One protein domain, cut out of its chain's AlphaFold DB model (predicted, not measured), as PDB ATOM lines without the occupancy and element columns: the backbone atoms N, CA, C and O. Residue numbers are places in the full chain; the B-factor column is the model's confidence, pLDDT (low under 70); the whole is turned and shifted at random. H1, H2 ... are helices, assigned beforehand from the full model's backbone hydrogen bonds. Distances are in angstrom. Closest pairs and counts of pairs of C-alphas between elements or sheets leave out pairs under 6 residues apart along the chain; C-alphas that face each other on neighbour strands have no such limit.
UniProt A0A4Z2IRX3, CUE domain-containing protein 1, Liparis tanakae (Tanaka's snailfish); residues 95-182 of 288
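AT A GLANCE: This is residues 95 to 182 of the 288 residues of the protein "CUE domain-containing protein 1" of Liparis tanakae (Tanaka's snailfish) (UniProt A0A4Z2IRX3). A small body of short helices is built round the first half of one long helix, H5; H2 and H3 pack on H5, and H4 is near H2, H3 and H5 without firmly packing on any of them. Two helical arms, residues 95 to 103 of H1 and residues 175 to 182 of H5, stick out of this body and splay apart, while residues 136 to 144 of the loop between H3 and H4 stick out at the opposite end. The printed part has 88 residues with five named helices, H1 to H5 in chain order, and no named strand; the class is all helix. It is compact, with a radius of gyration of the C-alphas of 13.9 A, and spans 41 by 32 by 20 A.

HOW THE PARTS SIT: H5, residues 160 to 182, is the hub and touches three helices. With its residues 162 to 166 it touches H3, residues 125 to 133, at a shallow tilt of 24 degrees, opposite ways; the closest C-alphas, of Leu 131 and Thr 162, are 6.0 A apart. With its residues 166 to 173 it touches H2, residues 115 to 123, at a steep tilt of 54 degrees, opposite ways; the closest C-alphas, of Leu 121 and Ile 169, are 7.2 A apart. H1, residues 95 to 112, only just touches H5, with 3 pairs of C-alphas within 8 A, through its residues 108 to 111 alone; the closest C-alphas, of Ile 108 and Ala 170, are 6.4 A apart, and the lines are about perpendicular, only just, at 73 degrees. H1 and H2 only just touch, with 3 pairs, and only at the corner; the closest C-alphas, of Phe 111 and Phe 117, are 6.0 A apart. H4, residues 148 to 157, is close to H3 but not clearly touching; the closest C-alphas, of Leu 131 and Lys 154, are 7.8 A apart. H1 and H3 are apart. Every O i to N i+4 pair is within hydrogen-bond range in H2, H3 and H5; the counts are 13 of 14 in H1 and 5 of 6 in H4.

IN THESE COORDINATES: H5 is 32.9 A from first to last C-alpha and ends at C-alpha 182, (193.353, 139.334, 153.972). H1 is 25.3 A long and begins at C-alpha 95, (202.981, 149.403, 125.302). H4 is 14.7 A long and begins at C-alpha 148, (171.828, 139.919, 133.171). H2 and H3 have 9 residues each.

THE WHOLE: The C-alphas of Tyr 137 and Ser 182, 44.6 A apart, are the two farthest apart. The printed part has no cut. The link H3 to H4, 14 residues, is long; the others are tight. The mean pLDDT of the printed part is 74.1; residue 95, residues 134 to 147 and residues 176 to 182 are under 70.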
ATOM      1  N   GLN A  95     203.259 150.826 125.177       69.94
ATOM      2  CA  GLN A  95     202.981 149.403 125.302       69.94
ATOM      3  C   GLN A  95     202.749 148.961 126.746       69.94
ATOM      4  O   GLN A  95     201.762 148.279 126.978       69.94
ATOM      5  N   ASP A  96     203.540 149.396 127.728       78.62
ATOM      6  CA  ASP A  96     203.288 149.084 129.145       78.62
ATOM      7  C   ASP A  96     201.941 149.623 129.624       78.62
ATOM      8  O   ASP A  96     201.226 148.954 130.370       78.62
ATOM      9  N   LYS A  97     201.554 150.825 129.177       84.75
ATOM     10  CA  LYS A  97     200.232 151.394 129.484       84.75
ATOM     11  C   LYS A  97     199.118 150.545 128.872       84.75
ATOM     12  O   LYS A  97     198.138 150.248 129.551       84.75
ATOM     13  N   LYS A  98     199.296 150.110 127.623       79.69
ATOM     14  CA  LYS A  98     198.352 149.262 126.888       79.69
ATOM     15  C   LYS A  98     198.253 147.848 127.477       79.69
ATOM     16  O   LYS A  98     197.152 147.355 127.692       79.69
ATOM     17  N   LEU A  99     199.381 147.223 127.810       76.44
ATOM     18  CA  LEU A  99     199.464 145.932 128.501       76.44
ATOM     19  C   LEU A  99     198.795 146.000 129.872       76.44
ATOM     20  O   LEU A  99     197.999 145.132 130.222       76.44
ATOM     21  N   LYS A 100     199.063 147.059 130.639       81.75
ATOM     22  CA  LYS A 100     198.424 147.278 131.936       81.75
ATOM     23  C   LYS A 100     196.909 147.430 131.810       81.75
ATOM     24  O   LYS A 100     196.185 146.865 132.626       81.75
ATOM     25  N   GLN A 101     196.451 148.140 130.780       85.25
ATOM     26  CA  GLN A 101     195.033 148.282 130.475       85.25
ATOM     27  C   GLN A 101     194.401 146.935 130.101       85.25
ATOM     28  O   GLN A 101     193.384 146.582 130.679       85.25
ATOM     29  N   TYR A 102     195.030 146.119 129.249       72.62
ATOM     30  CA  TYR A 102     194.512 144.780 128.936       72.62
ATOM     31  C   TYR A 102     194.393 143.884 130.173       72.62
ATOM     32  O   TYR A 102     193.361 143.252 130.377       72.62
ATOM     33  N   LEU A 103     195.398 143.883 131.052       80.06
ATOM     34  CA  LEU A 103     195.339 143.142 132.318       80.06
ATOM     35  C   LEU A 103     194.257 143.682 133.274       80.06
ATOM     36  O   LEU A 103     193.827 142.988 134.199       80.06
ATOM     37  N   GLU A 104     193.841 144.939 133.116       81.25
ATOM     38  CA  GLU A 104     192.725 145.551 133.842       81.25
ATOM     39  C   GLU A 104     191.374 145.155 133.228       81.25
ATOM     40  O   GLU A 104     190.469 144.773 133.974       81.25
ATOM     41  N   ASP A 105     191.283 145.138 131.901       77.62
ATOM     42  CA  ASP A 105     190.128 144.692 131.122       77.62
ATOM     43  C   ASP A 105     189.830 143.196 131.365       77.62
ATOM     44  O   ASP A 105     188.678 142.832 131.604       77.62
ATOM     45  N   GLU A 106     190.850 142.328 131.412       79.50
ATOM     46  CA  GLU A 106     190.702 140.894 131.724       79.50
ATOM     47  C   GLU A 106     190.134 140.659 133.127       79.50
ATOM     48  O   GLU A 106     189.257 139.816 133.334       79.50
ATOM     49  N   ARG A 107     190.588 141.440 134.117       76.06
ATOM     50  CA  ARG A 107     190.041 141.362 135.482       76.06
ATOM     51  C   ARG A 107     188.565 141.714 135.504       76.06
ATOM     52  O   ARG A 107     187.803 141.107 136.250       76.06
ATOM     53  N   ILE A 108     188.168 142.692 134.703       77.88
ATOM     54  CA  ILE A 108     186.777 143.105 134.586       77.88
ATOM     55  C   ILE A 108     185.961 142.031 133.887       77.88
ATOM     56  O   ILE A 108     184.926 141.655 134.426       77.88
ATOM     57  N   ALA A 109     186.445 141.458 132.784       70.06
ATOM     58  CA  ALA A 109     185.789 140.341 132.108       70.06
ATOM     59  C   ALA A 109     185.506 139.167 133.068       70.06
ATOM     60  O   ALA A 109     184.399 138.627 133.074       70.06
ATOM     61  N   LEU A 110     186.451 138.844 133.959       77.69
ATOM     62  CA  LEU A 110     186.259 137.839 135.014       77.69
ATOM     63  C   LEU A 110     185.228 138.260 136.080       77.69
ATOM     64  O   LEU A 110     184.519 137.416 136.629       77.69
ATOM     65  N   PHE A 111     185.114 139.552 136.398       72.62
ATOM     66  CA  PHE A 111     184.074 140.046 137.307       72.62
ATOM     67  C   PHE A 111     182.696 140.108 136.656       72.62
ATOM     68  O   PHE A 111     181.714 139.848 137.340       72.62
ATOM     69  N   LEU A 112     182.601 140.371 135.353       73.69
ATOM     70  CA  LEU A 112     181.334 140.290 134.627       73.69
ATOM     71  C   LEU A 112     180.758 138.867 134.631       73.69
ATOM     72  O   LEU A 112     179.544 138.723 134.526       73.69
ATOM     73  N   GLN A 113     181.588 137.832 134.818       70.19
ATOM     74  CA  GLN A 113     181.142 136.454 135.066       70.19
ATOM     75  C   GLN A 113     180.620 136.226 136.499       70.19
ATOM     76  O   GLN A 113     179.895 135.263 136.726       70.19
ATOM     77  N   ASN A 114     180.951 137.094 137.462       75.12
ATOM     78  CA  ASN A 114     180.472 137.000 138.841       75.12
ATOM     79  C   ASN A 114     179.149 137.753 139.034       75.12
ATOM     80  O   ASN A 114     179.089 138.982 138.961       75.12
ATOM     81  N   GLU A 115     178.109 137.025 139.431       74.38
ATOM     82  CA  GLU A 115     176.781 137.579 139.722       74.38
ATOM     83  C   GLU A 115     176.778 138.589 140.885       74.38
ATOM     84  O   GLU A 115     175.952 139.498 140.932       74.38
ATOM     85  N   GLU A 116     177.702 138.475 141.849       73.06
ATOM     86  CA  GLU A 116     177.824 139.447 142.951       73.06
ATOM     87  C   GLU A 116     178.286 140.823 142.441       73.06
ATOM     88  O   GLU A 116     177.822 141.855 142.927       73.06
ATOM     89  N   PHE A 117     179.159 140.852 141.431       80.31
ATOM     90  CA  PHE A 117     179.621 142.097 140.824       80.31
ATOM     91  C   PHE A 117     178.542 142.723 139.941       80.31
ATOM     92  O   PHE A 117     178.325 143.929 140.022       80.31
ATOM     93  N   MET A 118     177.821 141.911 139.164       84.56
ATOM     94  CA  MET A 118     176.667 142.363 138.380       84.56
ATOM     95  C   MET A 118     175.607 143.011 139.279       84.56
ATOM     96  O   MET A 118     175.153 144.118 138.996       84.56
ATOM     97  N   ARG A 119     175.315 142.398 140.434       79.81
ATOM     98  CA  ARG A 119     174.413 142.975 141.440       79.81
ATOM     99  C   ARG A 119     174.950 144.258 142.076       79.81
ATOM    100  O   ARG A 119     174.184 145.198 142.254       79.81
ATOM    101  N   GLU A 120     176.240 144.347 142.410       81.00
ATOM    102  CA  GLU A 120     176.835 145.580 142.962       81.00
ATOM    103  C   GLU A 120     176.872 146.712 141.913       81.00
ATOM    104  O   GLU A 120     176.665 147.880 142.246       81.00
ATOM    105  N   LEU A 121     177.055 146.372 140.636       84.50
ATOM    106  CA  LEU A 121     176.990 147.315 139.524       84.50
ATOM    107  C   LEU A 121     175.557 147.825 139.306       84.50
ATOM    108  O   LEU A 121     175.354 149.032 139.184       84.50
ATOM    109  N   GLN A 122     174.562 146.936 139.357       79.81
ATOM    110  CA  GLN A 122     173.137 147.290 139.300       79.81
ATOM    111  C   GLN A 122     172.669 148.071 140.540       79.81
ATOM    112  O   GLN A 122     171.747 148.881 140.473       79.81
ATOM    113  N   ARG A 123     173.326 147.887 141.690       82.38
ATOM    114  CA  ARG A 123     173.060 148.660 142.913       82.38
ATOM    115  C   ARG A 123     173.539 150.110 142.800       82.38
ATOM    116  O   ARG A 123     173.068 150.975 143.542       82.38
ATOM    117  N   ASN A 124     174.457 150.398 141.878       85.25
ATOM    118  CA  ASN A 124     174.961 151.742 141.647       85.25
ATOM    119  C   ASN A 124     173.994 152.544 140.755       85.25
ATOM    120  O   ASN A 124     174.071 152.516 139.526       85.25
ATOM    121  N   ARG A 125     173.080 153.294 141.392       84.38
ATOM    122  CA  ARG A 125     172.063 154.092 140.681       84.38
ATOM    123  C   ARG A 125     172.658 155.155 139.765       84.38
ATOM    124  O   ARG A 125     172.135 155.391 138.683       84.38
ATOM    125  N   GLU A 126     173.770 155.768 140.156       82.31
ATOM    126  CA  GLU A 126     174.425 156.771 139.313       82.31
ATOM    127  C   GLU A 126     174.995 156.171 138.030       82.31
ATOM    128  O   GLU A 126     175.005 156.825 136.988       82.31
ATOM    129  N   PHE A 127     175.500 154.939 138.111       83.94
ATOM    130  CA  PHE A 127     176.020 154.222 136.959       83.94
ATOM    131  C   PHE A 127     174.901 153.883 135.974       83.94
ATOM    132  O   PHE A 127     175.050 154.163 134.790       83.94
ATOM    133  N   LEU A 128     173.767 153.373 136.457       84.81
ATOM    134  CA  LEU A 128     172.595 153.086 135.625       84.81
ATOM    135  C   LEU A 128     172.073 154.329 134.894       84.81
ATOM    136  O   LEU A 128     171.872 154.285 133.685       84.81
ATOM    137  N   VAL A 129     171.950 155.460 135.591       82.81
ATOM    138  CA  VAL A 129     171.494 156.720 134.977       82.81
ATOM    139  C   VAL A 129     172.521 157.271 133.970       82.81
ATOM    140  O   VAL A 129     172.164 157.902 132.977       82.81
ATOM    141  N   ALA A 130     173.822 157.063 134.201       83.00
ATOM    142  CA  ALA A 130     174.869 157.427 133.238       83.00
ATOM    143  C   ALA A 130     174.917 156.478 132.029       83.00
ATOM    144  O   ALA A 130     175.254 156.897 130.923       83.00
ATOM    145  N   LEU A 131     174.582 155.207 132.239       82.50
ATOM    146  CA  LEU A 131     174.468 154.190 131.200       82.50
ATOM    147  C   LEU A 131     173.271 154.468 130.290       82.50
ATOM    148  O   LEU A 131     173.402 154.382 129.079       82.50
ATOM    149  N   GLU A 132     172.147 154.889 130.864       79.38
ATOM    150  CA  GLU A 132     170.950 155.307 130.133       79.38
ATOM    151  C   GLU A 132     171.161 156.605 129.343       79.38
ATOM    152  O   GLU A 132     170.764 156.697 128.189       79.38
ATOM    153  N   ARG A 133     171.886 157.582 129.903       77.50
ATOM    154  CA  ARG A 133     172.248 158.813 129.172       77.50
ATOM    155  C   ARG A 133     173.271 158.610 128.055       77.50
ATOM    156  O   ARG A 133     173.386 159.472 127.189       77.50
ATOM    157  N   GLY A 134     174.039 157.523 128.093       63.88
ATOM    158  CA  GLY A 134     175.017 157.185 127.057       63.88
ATOM    159  C   GLY A 134     174.397 156.610 125.781       63.88
ATOM    160  O   GLY A 134     175.077 156.582 124.760       63.88
ATOM    161  N   GLU A 135     173.132 156.186 125.834       57.50
ATOM    162  CA  GLU A 135     172.387 155.623 124.708       57.50
ATOM    163  C   GLU A 135     171.256 156.572 124.293       57.50
ATOM    164  O   GLU A 135     170.081 156.370 124.584       57.50
ATOM    165  N   GLN A 136     171.601 157.627 123.559       52.94
ATOM    166  CA  GLN A 136     170.627 158.244 122.661       52.94
ATOM    167  C   GLN A 136     170.492 157.306 121.456       52.94
ATOM    168  O   GLN A 136     171.308 157.429 120.564       52.94
ATOM    169  N   TYR A 137     169.602 156.306 121.513       45.75
ATOM    170  CA  TYR A 137     168.941 155.550 120.419       45.75
ATOM    171  C   TYR A 137     168.465 154.188 120.966       45.75
ATOM    172  O   TYR A 137     169.079 153.158 120.717       45.75
ATOM    173  N   SER A 138     167.392 154.209 121.761       44.75
ATOM    174  CA  SER A 138     166.398 153.136 122.000       44.75
ATOM    175  C   SER A 138     165.869 153.238 123.432       44.75
ATOM    176  O   SER A 138     166.197 152.474 124.333       44.75
ATOM    177  N   ALA A 139     165.006 154.233 123.641       48.22
ATOM    178  CA  ALA A 139     164.112 154.259 124.790       48.22
ATOM    179  C   ALA A 139     163.044 153.169 124.596       48.22
ATOM    180  O   ALA A 139     161.921 153.448 124.189       48.22
ATOM    181  N   ALA A 140     163.416 151.913 124.819       44.09
ATOM    182  CA  ALA A 140     162.474 150.816 124.937       44.09
ATOM    183  C   ALA A 140     162.924 149.906 126.079       44.09
ATOM    184  O   ALA A 140     164.008 149.334 126.055       44.09
ATOM    185  N   SER A 141     162.030 149.778 127.056       41.56
ATOM    186  CA  SER A 141     162.100 148.893 128.214       41.56
ATOM    187  C   SER A 141     162.927 149.392 129.407       41.56
ATOM    188  O   SER A 141     164.026 148.929 129.707       41.56
ATOM    189  N   MET A 142     162.319 150.307 130.172       51.75
ATOM    190  CA  MET A 142     162.363 150.167 131.628       51.75
ATOM    191  C   MET A 142     161.385 149.052 132.010       51.75
ATOM    192  O   MET A 142     160.248 149.329 132.380       51.75
ATOM    193  N   GLU A 143     161.815 147.798 131.917       44.06
ATOM    194  CA  GLU A 143     161.143 146.723 132.635       44.06
ATOM    195  C   GLU A 143     162.134 146.043 133.572       44.06
ATOM    196  O   GLU A 143     163.301 145.790 133.269       44.06
ATOM    197  N   ALA A 144     161.666 145.952 134.805       47.06
ATOM    198  CA  ALA A 144     162.433 145.714 135.995       47.06
ATOM    199  C   ALA A 144     163.008 144.295 136.016       47.06
ATOM    200  O   ALA A 144     162.327 143.343 135.663       47.06
ATOM    201  N   VAL A 145     164.226 144.175 136.555       51.06
ATOM    202  CA  VAL A 145     164.681 143.002 137.318       51.06
ATOM    203  C   VAL A 145     164.452 141.666 136.597       51.06
ATOM    204  O   VAL A 145     163.511 140.962 136.929       51.06
ATOM    205  N   SER A 146     165.333 141.299 135.656       57.47
ATOM    206  CA  SER A 146     165.779 139.910 135.397       57.47
ATOM    207  C   SER A 146     166.205 139.686 133.940       57.47
ATOM    208  O   SER A 146     165.628 138.855 133.250       57.47
ATOM    209  N   ASP A 147     167.264 140.356 133.482       62.03
ATOM    210  CA  ASP A 147     168.087 139.757 132.425       62.03
ATOM    211  C   ASP A 147     169.508 140.328 132.450       62.03
ATOM    212  O   ASP A 147     169.838 141.351 131.843       62.03
ATOM    213  N   ASP A 148     170.391 139.634 133.171       70.50
ATOM    214  CA  ASP A 148     171.828 139.919 133.171       70.50
ATOM    215  C   ASP A 148     172.418 139.861 131.748       70.50
ATOM    216  O   ASP A 148     173.429 140.510 131.474       70.50
ATOM    217  N   ALA A 149     171.769 139.134 130.826       76.88
ATOM    218  CA  ALA A 149     172.114 139.081 129.408       76.88
ATOM    219  C   ALA A 149     171.899 140.431 128.697       76.88
ATOM    220  O   ALA A 149     172.828 140.934 128.064       76.88
ATOM    221  N   LEU A 150     170.729 141.060 128.865       74.62
ATOM    222  CA  LEU A 150     170.427 142.383 128.301       74.62
ATOM    223  C   LEU A 150     171.287 143.474 128.947       74.62
ATOM    224  O   LEU A 150     171.775 144.382 128.275       74.62
ATOM    225  N   PHE A 151     171.554 143.362 130.252       79.62
ATOM    226  CA  PHE A 151     172.441 144.301 130.933       79.62
ATOM    227  C   PHE A 151     173.886 144.195 130.427       79.62
ATOM    228  O   PHE A 151     174.523 145.215 130.169       79.62
ATOM    229  N   ARG A 152     174.404 142.977 130.208       81.62
ATOM    230  CA  ARG A 152     175.710 142.759 129.560       81.62
ATOM    231  C   ARG A 152     175.757 143.348 128.153       81.62
ATOM    232  O   ARG A 152     176.780 143.922 127.777       81.62
ATOM    233  N   ASP A 153     174.662 143.236 127.408       81.81
ATOM    234  CA  ASP A 153     174.531 143.820 126.074       81.81
ATOM    235  C   ASP A 153     174.632 145.355 126.106       81.81
ATOM    236  O   ASP A 153     175.400 145.960 125.359       81.81
ATOM    237  N   LYS A 154     173.985 145.986 127.086       83.44
ATOM    238  CA  LYS A 154     174.096 147.431 127.325       83.44
ATOM    239  C   LYS A 154     175.508 147.854 127.747       83.44
ATOM    240  O   LYS A 154     176.026 148.900 127.355       83.44
ATOM    241  N   LEU A 155     176.182 147.014 128.533       86.06
ATOM    242  CA  LEU A 155     177.552 147.264 128.979       86.06
ATOM    243  C   LEU A 155     178.570 147.212 127.832       86.06
ATOM    244  O   LEU A 155     179.521 147.994 127.847       86.06
ATOM    245  N   LYS A 156     178.409 146.351 126.819       79.94
ATOM    246  CA  LYS A 156     179.392 146.301 125.714       79.94
ATOM    247  C   LYS A 156     179.404 147.579 124.867       79.94
ATOM    248  O   LYS A 156     180.481 147.952 124.394       79.94
ATOM    249  N   HIS A 157     178.276 148.282 124.743       78.00
ATOM    250  CA  HIS A 157     178.141 149.486 123.910       78.00
ATOM    251  C   HIS A 157     178.208 150.806 124.684       78.00
ATOM    252  O   HIS A 157     178.226 151.875 124.078       78.00
ATOM    253  N   MET A 158     178.313 150.758 126.014       80.56
ATOM    254  CA  MET A 158     178.332 151.972 126.824       80.56
ATOM    255  C   MET A 158     179.451 152.948 126.424       80.56
ATOM    256  O   MET A 158     180.594 152.558 126.131       80.56
ATOM    257  N   GLY A 159     179.132 154.243 126.493       84.75
ATOM    258  CA  GLY A 159     180.059 155.331 126.192       84.75
ATOM    259  C   GLY A 159     181.315 155.326 127.072       84.75
ATOM    260  O   GLY A 159     181.330 154.811 128.188       84.75
ATOM    261  N   LYS A 160     182.395 155.948 126.583       84.25
ATOM    262  CA  LYS A 160     183.739 155.926 127.205       84.25
ATOM    263  C   LYS A 160     183.755 156.415 128.662       84.25
ATOM    264  O   LYS A 160     184.477 155.858 129.484       84.25
ATOM    265  N   SER A 161     182.946 157.425 128.994       83.38
ATOM    266  CA  SER A 161     182.819 157.950 130.363       83.38
ATOM    267  C   SER A 161     182.167 156.931 131.306       83.38
ATOM    268  O   SER A 161     182.703 156.621 132.371       83.38
ATOM    269  N   THR A 162     181.062 156.324 130.871       88.38
ATOM    270  CA  THR A 162     180.363 155.265 131.610       88.38
ATOM    271  C   THR A 162     181.240 154.026 131.746       88.38
ATOM    272  O   THR A 162     181.379 153.488 132.843       88.38
ATOM    273  N   ARG A 163     181.944 153.648 130.674       85.81
ATOM    274  CA  ARG A 163     182.952 152.588 130.684       85.81
ATOM    275  C   ARG A 163     184.013 152.864 131.747       85.81
ATOM    276  O   ARG A 163     184.238 152.014 132.597       85.81
ATOM    277  N   LYS A 164     184.587 154.071 131.794       86.88
ATOM    278  CA  LYS A 164     185.550 154.478 132.835       86.88
ATOM    279  C   LYS A 164     184.970 154.365 134.253       86.88
ATOM    280  O   LYS A 164     185.678 153.934 135.160       86.88
ATOM    281  N   LYS A 165     183.689 154.690 134.455       87.69
ATOM    282  CA  LYS A 165     183.012 154.507 135.752       87.69
ATOM    283  C   LYS A 165     182.840 153.025 136.111       87.69
ATOM    284  O   LYS A 165     183.000 152.676 137.276       87.69
ATOM    285  N   LEU A 166     182.621 152.142 135.130       87.25
ATOM    286  CA  LEU A 166     182.629 150.691 135.348       87.25
ATOM    287  C   LEU A 166     183.995 150.196 135.846       87.25
ATOM    288  O   LEU A 166     184.042 149.430 136.809       87.25
ATOM    289  N   PHE A 167     185.096 150.664 135.248       85.31
ATOM    290  CA  PHE A 167     186.457 150.329 135.700       85.31
ATOM    291  C   PHE A 167     186.687 150.707 137.167       85.31
ATOM    292  O   PHE A 167     187.247 149.924 137.936       85.31
ATOM    293  N   GLU A 168     186.213 151.881 137.577       87.62
ATOM    294  CA  GLU A 168     186.340 152.360 138.954       87.62
ATOM    295  C   GLU A 168     185.535 151.502 139.947       87.62
ATOM    296  O   GLU A 168     186.027 151.112 141.011       87.62
ATOM    297  N   ILE A 169     184.310 151.122 139.573       87.75
ATOM    298  CA  ILE A 169     183.467 150.229 140.379       87.75
ATOM    299  C   ILE A 169     184.107 148.834 140.488       87.75
ATOM    300  O   ILE A 169     184.171 148.258 141.573       87.75
ATOM    301  N   ALA A 170     184.669 148.300 139.401       86.25
ATOM    302  CA  ALA A 170     185.392 147.027 139.429       86.25
ATOM    303  C   ALA A 170     186.653 147.078 140.301       86.25
ATOM    304  O   ALA A 170     186.953 146.133 141.038       86.25
ATOM    305  N   ARG A 171     187.386 148.197 140.263       84.12
ATOM    306  CA  ARG A 171     188.578 148.412 141.087       84.12
ATOM    307  C   ARG A 171     188.237 148.405 142.573       84.12
ATOM    308  O   ARG A 171     188.850 147.660 143.340       84.12
ATOM    309  N   THR A 172     187.226 149.172 142.969       83.00
ATOM    310  CA  THR A 172     186.761 149.241 144.362       83.00
ATOM    311  C   THR A 172     186.184 147.904 144.840       83.00
ATOM    312  O   THR A 172     186.467 147.477 145.964       83.00
ATOM    313  N   PHE A 173     185.466 147.172 143.982       80.12
ATOM    314  CA  PHE A 173     184.975 145.823 144.276       80.12
ATOM    315  C   PHE A 173     186.115 144.809 144.489       80.12
ATOM    316  O   PHE A 173     186.122 144.059 145.471       80.12
ATOM    317  N   SER A 174     187.127 144.820 143.616       77.75
ATOM    318  CA  SER A 174     188.341 143.998 143.739       77.75
ATOM    319  C   SER A 174     189.096 144.294 145.038       77.75
ATOM    320  O   SER A 174     189.548 143.387 145.741       77.75
ATOM    321  N   GLU A 175     189.197 145.563 145.424       71.12
ATOM    322  CA  GLU A 175     189.880 145.965 146.651       71.12
ATOM    323  C   GLU A 175     189.093 145.559 147.912       71.12
ATOM    324  O   GLU A 175     189.666 145.017 148.866       71.12
ATOM    325  N   LYS A 176     187.760 145.697 147.882       68.56
ATOM    326  CA  LYS A 176     186.830 145.231 148.927       68.56
ATOM    327  C   LYS A 176     186.923 143.715 149.131       68.56
ATOM    328  O   LYS A 176     186.987 143.238 150.268       68.56
ATOM    329  N   THR A 177     187.002 142.942 148.049       65.88
ATOM    330  CA  THR A 177     187.096 141.472 148.095       65.88
ATOM    331  C   THR A 177     188.500 140.969 148.465       65.88
ATOM    332  O   THR A 177     188.626 140.036 149.266       65.88
ATOM    333  N   LYS A 178     189.581 141.624 148.013       62.47
ATOM    334  CA  LYS A 178     190.962 141.326 148.457       62.47
ATOM    335  C   LYS A 178     191.163 141.591 149.951       62.47
ATOM    336  O   LYS A 178     191.758 140.763 150.648       62.47
ATOM    337  N   ARG A 179     190.611 142.687 150.484       56.28
ATOM    338  CA  ARG A 179     190.639 142.986 151.928       56.28
ATOM    339  C   ARG A 179     189.892 141.935 152.750       56.28
ATOM    340  O   ARG A 179     190.372 141.554 153.816       56.28
ATOM    341  N   ARG A 180     188.786 141.388 152.236       57.44
ATOM    342  CA  ARG A 180     188.082 140.247 152.854       57.44
ATOM    343  C   ARG A 180     188.941 138.978 152.884       57.44
ATOM    344  O   ARG A 180     188.975 138.318 153.919       57.44
ATOM    345  N   LYS A 181     189.702 138.668 151.823       54.16
ATOM    346  CA  LYS A 181     190.678 137.554 151.830       54.16
ATOM    347  C   LYS A 181     191.812 137.774 152.838       54.16
ATOM    348  O   LYS A 181     192.170 136.836 153.545       54.16
ATOM    349  N   SER A 182     192.332 138.996 152.964       51.75
ATOM    350  CA  SER A 182     193.353 139.334 153.972       51.75
ATOM    351  C   SER A 182     192.812 139.229 155.405       51.75
ATOM    352  O   SER A 182     193.419 138.573 156.248       51.75
TER     353      SER A 182